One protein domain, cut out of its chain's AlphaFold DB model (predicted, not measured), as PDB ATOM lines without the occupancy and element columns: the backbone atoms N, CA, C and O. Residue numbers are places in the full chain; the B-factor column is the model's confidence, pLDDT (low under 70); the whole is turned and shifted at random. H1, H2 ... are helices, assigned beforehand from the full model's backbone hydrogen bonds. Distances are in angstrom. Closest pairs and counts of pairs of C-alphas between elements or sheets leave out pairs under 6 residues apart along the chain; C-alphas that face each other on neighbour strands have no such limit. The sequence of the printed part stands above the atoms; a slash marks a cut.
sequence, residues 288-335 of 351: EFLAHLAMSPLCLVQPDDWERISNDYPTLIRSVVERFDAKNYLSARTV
ATOM      1  N   GLU A 288     491.652 346.289 411.866       92.88
ATOM      2  CA  GLU A 288     491.656 346.114 410.410       92.88
ATOM      3  C   GLU A 288     490.647 345.048 409.974       92.88
ATOM      4  O   GLU A 288     489.875 345.237 409.034       92.88
ATOM      5  N   PHE A 289     490.620 343.927 410.700       93.25
ATOM      6  CA  PHE A 289     489.709 342.826 410.427       93.25
ATOM      7  C   PHE A 289     488.254 343.221 410.696       93.25
ATOM      8  O   PHE A 289     487.387 342.966 409.864       93.25
ATOM      9  N   LEU A 290     487.985 343.899 411.815       94.25
ATOM     10  CA  LEU A 290     486.643 344.388 412.145       94.25
ATOM     11  C   LEU A 290     486.150 345.438 411.141       94.25
ATOM     12  O   LEU A 290     485.006 345.367 410.696       94.25
ATOM     13  N   ALA A 291     487.012 346.376 410.741       92.69
ATOM     14  CA  ALA A 291     486.684 347.380 409.733       92.69
ATOM     15  C   ALA A 291     486.364 346.727 408.380       92.69
ATOM     16  O   ALA A 291     485.420 347.130 407.705       92.69
ATOM     17  N   HIS A 292     487.095 345.674 408.004       91.69
ATOM     18  CA  HIS A 292     486.793 344.911 406.798       91.69
ATOM     19  C   HIS A 292     485.441 344.186 406.887       91.69
ATOM     20  O   HIS A 292     484.653 344.241 405.944       91.69
ATOM     21  N   LEU A 293     485.137 343.557 408.028       91.75
ATOM     22  CA  LEU A 293     483.843 342.905 408.253       91.75
ATOM     23  C   LEU A 293     482.670 343.888 408.189       91.75
ATOM     24  O   LEU A 293     481.620 343.528 407.664       91.75
ATOM     25  N   ALA A 294     482.852 345.127 408.647       91.50
ATOM     26  CA  ALA A 294     481.823 346.165 408.602       91.50
ATOM     27  C   ALA A 294     481.405 346.571 407.172       91.50
ATOM     28  O   ALA A 294     480.352 347.177 406.990       91.50
ATOM     29  N   MET A 295     482.187 346.213 406.146       89.88
ATOM     30  CA  MET A 295     481.806 346.388 404.737       89.88
ATOM     31  C   MET A 295     480.899 345.265 404.208       89.88
ATOM     32  O   MET A 295     480.440 345.331 403.065       89.88
ATOM     33  N   SER A 296     480.668 344.214 404.997       91.38
ATOM     34  CA  SER A 296     479.829 343.086 404.603       91.38
ATOM     35  C   SER A 296     478.380 343.532 404.375       91.38
ATOM     36  O   SER A 296     477.839 344.282 405.190       91.38
ATOM     37  N   PRO A 297     477.688 343.019 403.337       87.56
ATOM     38  CA  PRO A 297     476.260 343.276 403.137       87.56
ATOM     39  C   PRO A 297     475.398 342.880 404.341       87.56
ATOM     40  O   PRO A 297     474.341 343.466 404.554       87.56
ATOM     41  N   LEU A 298     475.861 341.917 405.147       88.12
ATOM     42  CA  LEU A 298     475.175 341.474 406.362       88.12
ATOM     43  C   LEU A 298     475.079 342.585 407.415       88.12
ATOM     44  O   LEU A 298     474.111 342.631 408.164       88.12
ATOM     45  N   CYS A 299     476.036 343.515 407.442       88.06
ATOM     46  CA  CYS A 299     476.037 344.643 408.372       88.06
ATOM     47  C   CYS A 299     475.032 345.744 407.993       88.06
ATOM     48  O   CYS A 299     474.844 346.682 408.761       88.06
ATOM     49  N   LEU A 300     474.396 345.644 406.820       84.06
ATOM     50  CA  LEU A 300     473.346 346.561 406.365       84.06
ATOM     51  C   LEU A 300     471.935 346.023 406.650       84.06
ATOM     52  O   LEU A 300     470.952 346.729 406.425       84.06
ATOM     53  N   VAL A 301     471.828 344.770 407.095       87.62
ATOM     54  CA  VAL A 301     470.552 344.132 407.425       87.62
ATOM     55  C   VAL A 301     470.073 344.640 408.783       87.62
ATOM     56  O   VAL A 301     470.869 344.954 409.668       87.62
ATOM     57  N   GLN A 302     468.754 344.746 408.942       87.50
ATOM     58  CA  GLN A 302     468.165 345.110 410.223       87.50
ATOM     59  C   GLN A 302     468.502 344.046 411.282       87.50
ATOM     60  O   GLN A 302     468.475 342.857 410.968       87.50
ATOM     61  N   PRO A 303     468.805 344.454 412.526       89.12
ATOM     62  CA  PRO A 303     468.967 343.524 413.636       89.12
ATOM     63  C   PRO A 303     467.740 342.625 413.816       89.12
ATOM     64  O   PRO A 303     466.616 343.064 413.575       89.12
ATOM     65  N   ASP A 304     467.943 341.409 414.326       89.12
ATOM     66  CA  ASP A 304     466.861 340.433 414.538       89.12
ATOM     67  C   ASP A 304     465.720 340.987 415.416       89.12
ATOM     68  O   ASP A 304     464.545 340.739 415.157       89.12
ATOM     69  N   ASP A 305     466.058 341.818 416.407       90.88
ATOM     70  CA  ASP A 305     465.110 342.443 417.340       90.88
ATOM     71  C   ASP A 305     464.659 343.858 416.909       90.88
ATOM     72  O   ASP A 305     464.309 344.697 417.748       90.88
ATOM     73  N   TRP A 306     464.673 344.166 415.608       88.31
ATOM     74  CA  TRP A 306     464.399 345.514 415.094       88.31
ATOM     75  C   TRP A 306     463.064 346.106 415.558       88.31
ATOM     76  O   TRP A 306     463.024 347.253 416.002       88.31
ATOM     77  N   GLU A 307     461.976 345.335 415.503       89.56
ATOM     78  CA  GLU A 307     460.644 345.815 415.893       89.56
ATOM     79  C   GLU A 307     460.621 346.279 417.352       89.56
ATOM     80  O   GLU A 307     460.107 347.355 417.665       89.56
ATOM     81  N   ARG A 308     461.253 345.512 418.245       93.12
ATOM     82  CA  ARG A 308     461.369 345.856 419.662       93.12
ATOM     83  C   ARG A 308     462.186 347.131 419.855       93.12
ATOM     84  O   ARG A 308     461.726 348.043 420.535       93.12
ATOM     85  N   ILE A 309     463.359 347.213 419.228       89.31
ATOM     86  CA  ILE A 309     464.240 348.388 419.317       89.31
ATOM     87  C   ILE A 309     463.517 349.634 418.800       89.31
ATOM     88  O   ILE A 309     463.633 350.704 419.394       89.31
ATOM     89  N   SER A 310     462.737 349.488 417.725       88.31
ATOM     90  CA  SER A 310     462.033 350.608 417.113       88.31
ATOM     91  C   SER A 310     460.929 351.192 417.998       88.31
ATOM     92  O   SER A 310     460.722 352.406 418.005       88.31
ATOM     93  N   ASN A 311     460.270 350.335 418.782       91.38
ATOM     94  CA  ASN A 311     459.230 350.728 419.725       91.38
ATOM     95  C   ASN A 311     459.817 351.308 421.019       91.38
ATOM     96  O   ASN A 311     459.322 352.320 421.512       91.38
ATOM     97  N   ASP A 312     460.875 350.688 421.553       94.62
ATOM     98  CA  ASP A 312     461.487 351.086 422.825       94.62
ATOM     99  C   ASP A 312     462.333 352.368 422.677       94.62
ATOM    100  O   ASP A 312     462.365 353.203 423.584       94.62
ATOM    101  N   TYR A 313     463.000 352.554 421.529       90.69
ATOM    102  CA  TYR A 313     463.959 353.644 421.298       90.69
ATOM    103  C   TYR A 313     463.812 354.312 419.917       90.69
ATOM    104  O   TYR A 313     464.763 354.337 419.127       90.69
ATOM    105  N   PRO A 314     462.663 354.942 419.615       86.81
ATOM    106  CA  PRO A 314     462.401 355.515 418.295       86.81
ATOM    107  C   PRO A 314     463.389 356.624 417.892       86.81
ATOM    108  O   PRO A 314     463.659 356.813 416.710       86.81
ATOM    109  N   THR A 315     463.979 357.340 418.855       88.12
ATOM    110  CA  THR A 315     464.942 358.429 418.597       88.12
ATOM    111  C   THR A 315     466.347 357.946 418.234       88.12
ATOM    112  O   THR A 315     467.155 358.745 417.766       88.12
ATOM    113  N   LEU A 316     466.672 356.671 418.475       85.38
ATOM    114  CA  LEU A 316     467.977 356.090 418.128       85.38
ATOM    115  C   LEU A 316     468.011 355.543 416.695       85.38
ATOM    116  O   LEU A 316     469.087 355.261 416.165       85.38
ATOM    117  N   ILE A 317     466.846 355.414 416.058       84.69
ATOM    118  CA  ILE A 317     466.721 354.930 414.689       84.69
ATOM    119  C   ILE A 317     467.212 356.014 413.729       84.69
ATOM    120  O   ILE A 317     466.636 357.097 413.642       84.69
ATOM    121  N   ARG A 318     468.246 355.701 412.946       80.38
ATOM    122  CA  ARG A 318     468.651 356.515 411.794       80.38
ATOM    123  C   ARG A 318     468.234 355.795 410.519       80.38
ATOM    124  O   ARG A 318     468.532 354.621 410.343       80.38
ATOM    125  N   SER A 319     467.524 356.500 409.643       65.00
ATOM    126  CA  SER A 319     466.948 355.930 408.418       65.00
ATOM    127  C   SER A 319     467.933 355.844 407.252       65.00
ATOM    128  O   SER A 319     467.647 355.181 406.258       65.00
ATOM    129  N   VAL A 320     469.072 356.534 407.335       65.88
ATOM    130  CA  VAL A 320     470.068 356.571 406.263       65.88
ATOM    131  C   VAL A 320     471.165 355.571 406.589       65.88
ATOM    132  O   VAL A 320     471.988 355.800 407.473       65.88
ATOM    133  N   VAL A 321     471.154 354.451 405.872       65.38
ATOM    134  CA  VAL A 321     472.233 353.465 405.919       65.38
ATOM    135  C   VAL A 321     473.275 353.880 404.883       65.38
ATOM    136  O   VAL A 321     473.197 353.510 403.711       65.38
ATOM    137  N   GLU A 322     474.221 354.713 405.299       69.69
ATOM    138  CA  GLU A 322     475.385 355.026 404.476       69.69
ATOM    139  C   GLU A 322     476.364 353.847 404.521       69.69
ATOM    140  O   GLU A 322     476.579 353.233 405.569       69.69
ATOM    141  N   ARG A 323     476.921 353.470 403.366       77.31
ATOM    142  CA  ARG A 323     477.877 352.361 403.301       77.31
ATOM    143  C   ARG A 323     479.146 352.747 404.051       77.31
ATOM    144  O   ARG A 323     479.717 353.802 403.798       77.31
ATOM    145  N   PHE A 324     479.608 351.861 404.923       87.12
ATOM    146  CA  PHE A 324     480.865 352.049 405.631       87.12
ATOM    147  C   PHE A 324     482.060 351.852 404.686       87.12
ATOM    148  O   PHE A 324     482.180 350.809 404.040       87.12
ATOM    149  N   ASP A 325     482.954 352.842 404.618       88.50
ATOM    150  CA  ASP A 325     484.234 352.733 403.912       88.50
ATOM    151  C   ASP A 325     485.374 352.484 404.905       88.50
ATOM    152  O   ASP A 325     485.885 353.403 405.556       88.50
ATOM    153  N   ALA A 326     485.805 351.223 404.984       88.06
ATOM    154  CA  ALA A 326     486.894 350.814 405.861       88.06
ATOM    155  C   ALA A 326     488.213 351.514 405.525       88.06
ATOM    156  O   ALA A 326     488.972 351.848 406.432       88.06
ATOM    157  N   LYS A 327     488.503 351.762 404.241       86.94
ATOM    158  CA  LYS A 327     489.785 352.360 403.841       86.94
ATOM    159  C   LYS A 327     489.880 353.791 404.340       86.94
ATOM    160  O   LYS A 327     490.912 354.173 404.891       86.94
ATOM    161  N   ASN A 328     488.803 354.556 404.182       88.56
ATOM    162  CA  ASN A 328     488.736 355.923 404.674       88.56
ATOM    163  C   ASN A 328     488.807 355.968 406.209       88.56
ATOM    164  O   ASN A 328     489.597 356.725 406.762       88.56
ATOM    165  N   TYR A 329     488.057 355.096 406.894       88.19
ATOM    166  CA  TYR A 329     488.060 355.006 408.358       88.19
ATOM    167  C   TYR A 329     489.451 354.704 408.938       88.19
ATOM    168  O   TYR A 329     489.897 355.356 409.880       88.19
ATOM    169  N   LEU A 330     490.161 353.736 408.357       87.56
ATOM    170  CA  LEU A 330     491.496 353.346 408.813       87.56
ATOM    171  C   LEU A 330     492.548 354.411 408.477       87.56
ATOM    172  O   LEU A 330     493.441 354.664 409.282       87.56
ATOM    173  N   SER A 331     492.411 355.087 407.332       86.12
ATOM    174  CA  SER A 331     493.305 356.186 406.932       86.12
ATOM    175  C   SER A 331     493.132 357.422 407.819       86.12
ATOM    176  O   SER A 331     494.116 358.016 408.244       86.12
ATOM    177  N   ALA A 332     491.894 357.780 408.170       82.50
ATOM    178  CA  ALA A 332     491.610 358.878 409.096       82.50
ATOM    179  C   ALA A 332     492.118 358.609 410.523       82.50
ATOM    180  O   ALA A 332     492.285 359.533 411.307       82.50
ATOM    181  N   ARG A 333     492.366 357.342 410.868       74.19
ATOM    182  CA  ARG A 333     492.890 356.937 412.176       74.19
ATOM    183  C   ARG A 333     494.418 356.959 412.248       74.19
ATOM    184  O   ARG A 333     494.964 357.088 413.339       74.19
ATOM    185  N   THR A 334     495.102 356.784 411.118       66.12
ATOM    186  CA  THR A 334     496.573 356.815 411.034       66.12
ATOM    187  C   THR A 334     497.112 358.214 410.767       66.12
ATOM    188  O   THR A 334     498.236 358.519 411.160       66.12
ATOM    189  N   VAL A 335     496.312 359.075 410.138       60.56
ATOM    190  CA  VAL A 335     496.566 360.513 410.066       60.56
ATOM    191  C   VAL A 335     496.148 361.109 411.406       60.56
ATOM    192  O   VAL A 335     494.978 361.084 411.760       60.56
TER     193      VAL A 335
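AT A GLANCE: This is residues 288 to 335 of the 351 residues of an uncharacterized protein of Callosobruchus maculatus (UniProt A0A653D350). The printed part is a long, loose loop of chain that goes out and folds back on itself: at one end H1 and H4 sit side by side, running opposite ways, and at the far end H3 makes the turn. One long side of the loop runs out from H1 through little H2 to H3, the other is the return stretch of residues 313 to 325 with no named element, and residues 310 to 316, of which 310 to 312 belong to H3, stick out at the far end. There are 48 printed residues with four named helices, H1, H2, H3 and H4 in that order along the chain, and no named strand; the class is all helix. The whole is loose, with a radius of gyration of the C-alphas of 13.7 A, and only just elongated, with spans of 39 by 20 by 14 A.

HOW THE PARTS SIT: Begin with the longest helix, H4, residues 326 to 334, which touches H1, residues 288 to 293. Look at Ala 291 and Ala 326, whose C-alphas are the closest of the two helices at 5.2 A. The two lines stand at a shallow tilt of 25 degrees and run opposite ways. From H1 go on to H2, residues 297 to 300: the two are close but not clearly touching, the closest C-alphas being those of Leu 293 and Cys 299, 8.0 A apart. Farther out is H3, residues 306 to 312, which is apart from H1, H2 and H4; H2 and H4 are apart as well. In the backbones of H1, H3 and H4 you will find every O i to N i+4 pair within hydrogen-bond range; H2 is too short for such a pair, and its one O i to N i+3 pair is within range.

IN THESE COORDINATES: Find C-alpha 326 at (486.894, 350.814, 405.861); from there H4 runs 12.5 A to C-alpha 334 at (496.573, 356.815, 411.034). Go back to C-alpha 288 at (491.656, 346.114, 410.410), where H1 begins and runs 8.7 A to C-alpha 293. H2 spans 5.5 A from Pro 297 to Leu 300. H3 begins at C-alpha 306, at (464.399, 345.514, 415.094), and runs 10.0 A to Asp 312.

THE WHOLE: The two C-alphas farthest apart are those of Asn 311 and Val 335, at 39.8 A, while the first and last printed C-alphas, 288 and 335, are 15.2 A apart. The printed part has no cut. The links H1 to H2 and H2 to H3 are tight; the link H3 to H4, with 13 residues, is long. The mean pLDDT of the printed part is 85.4, and the model's confidence is under 70 at residues 319 to 322 and 334 to 335.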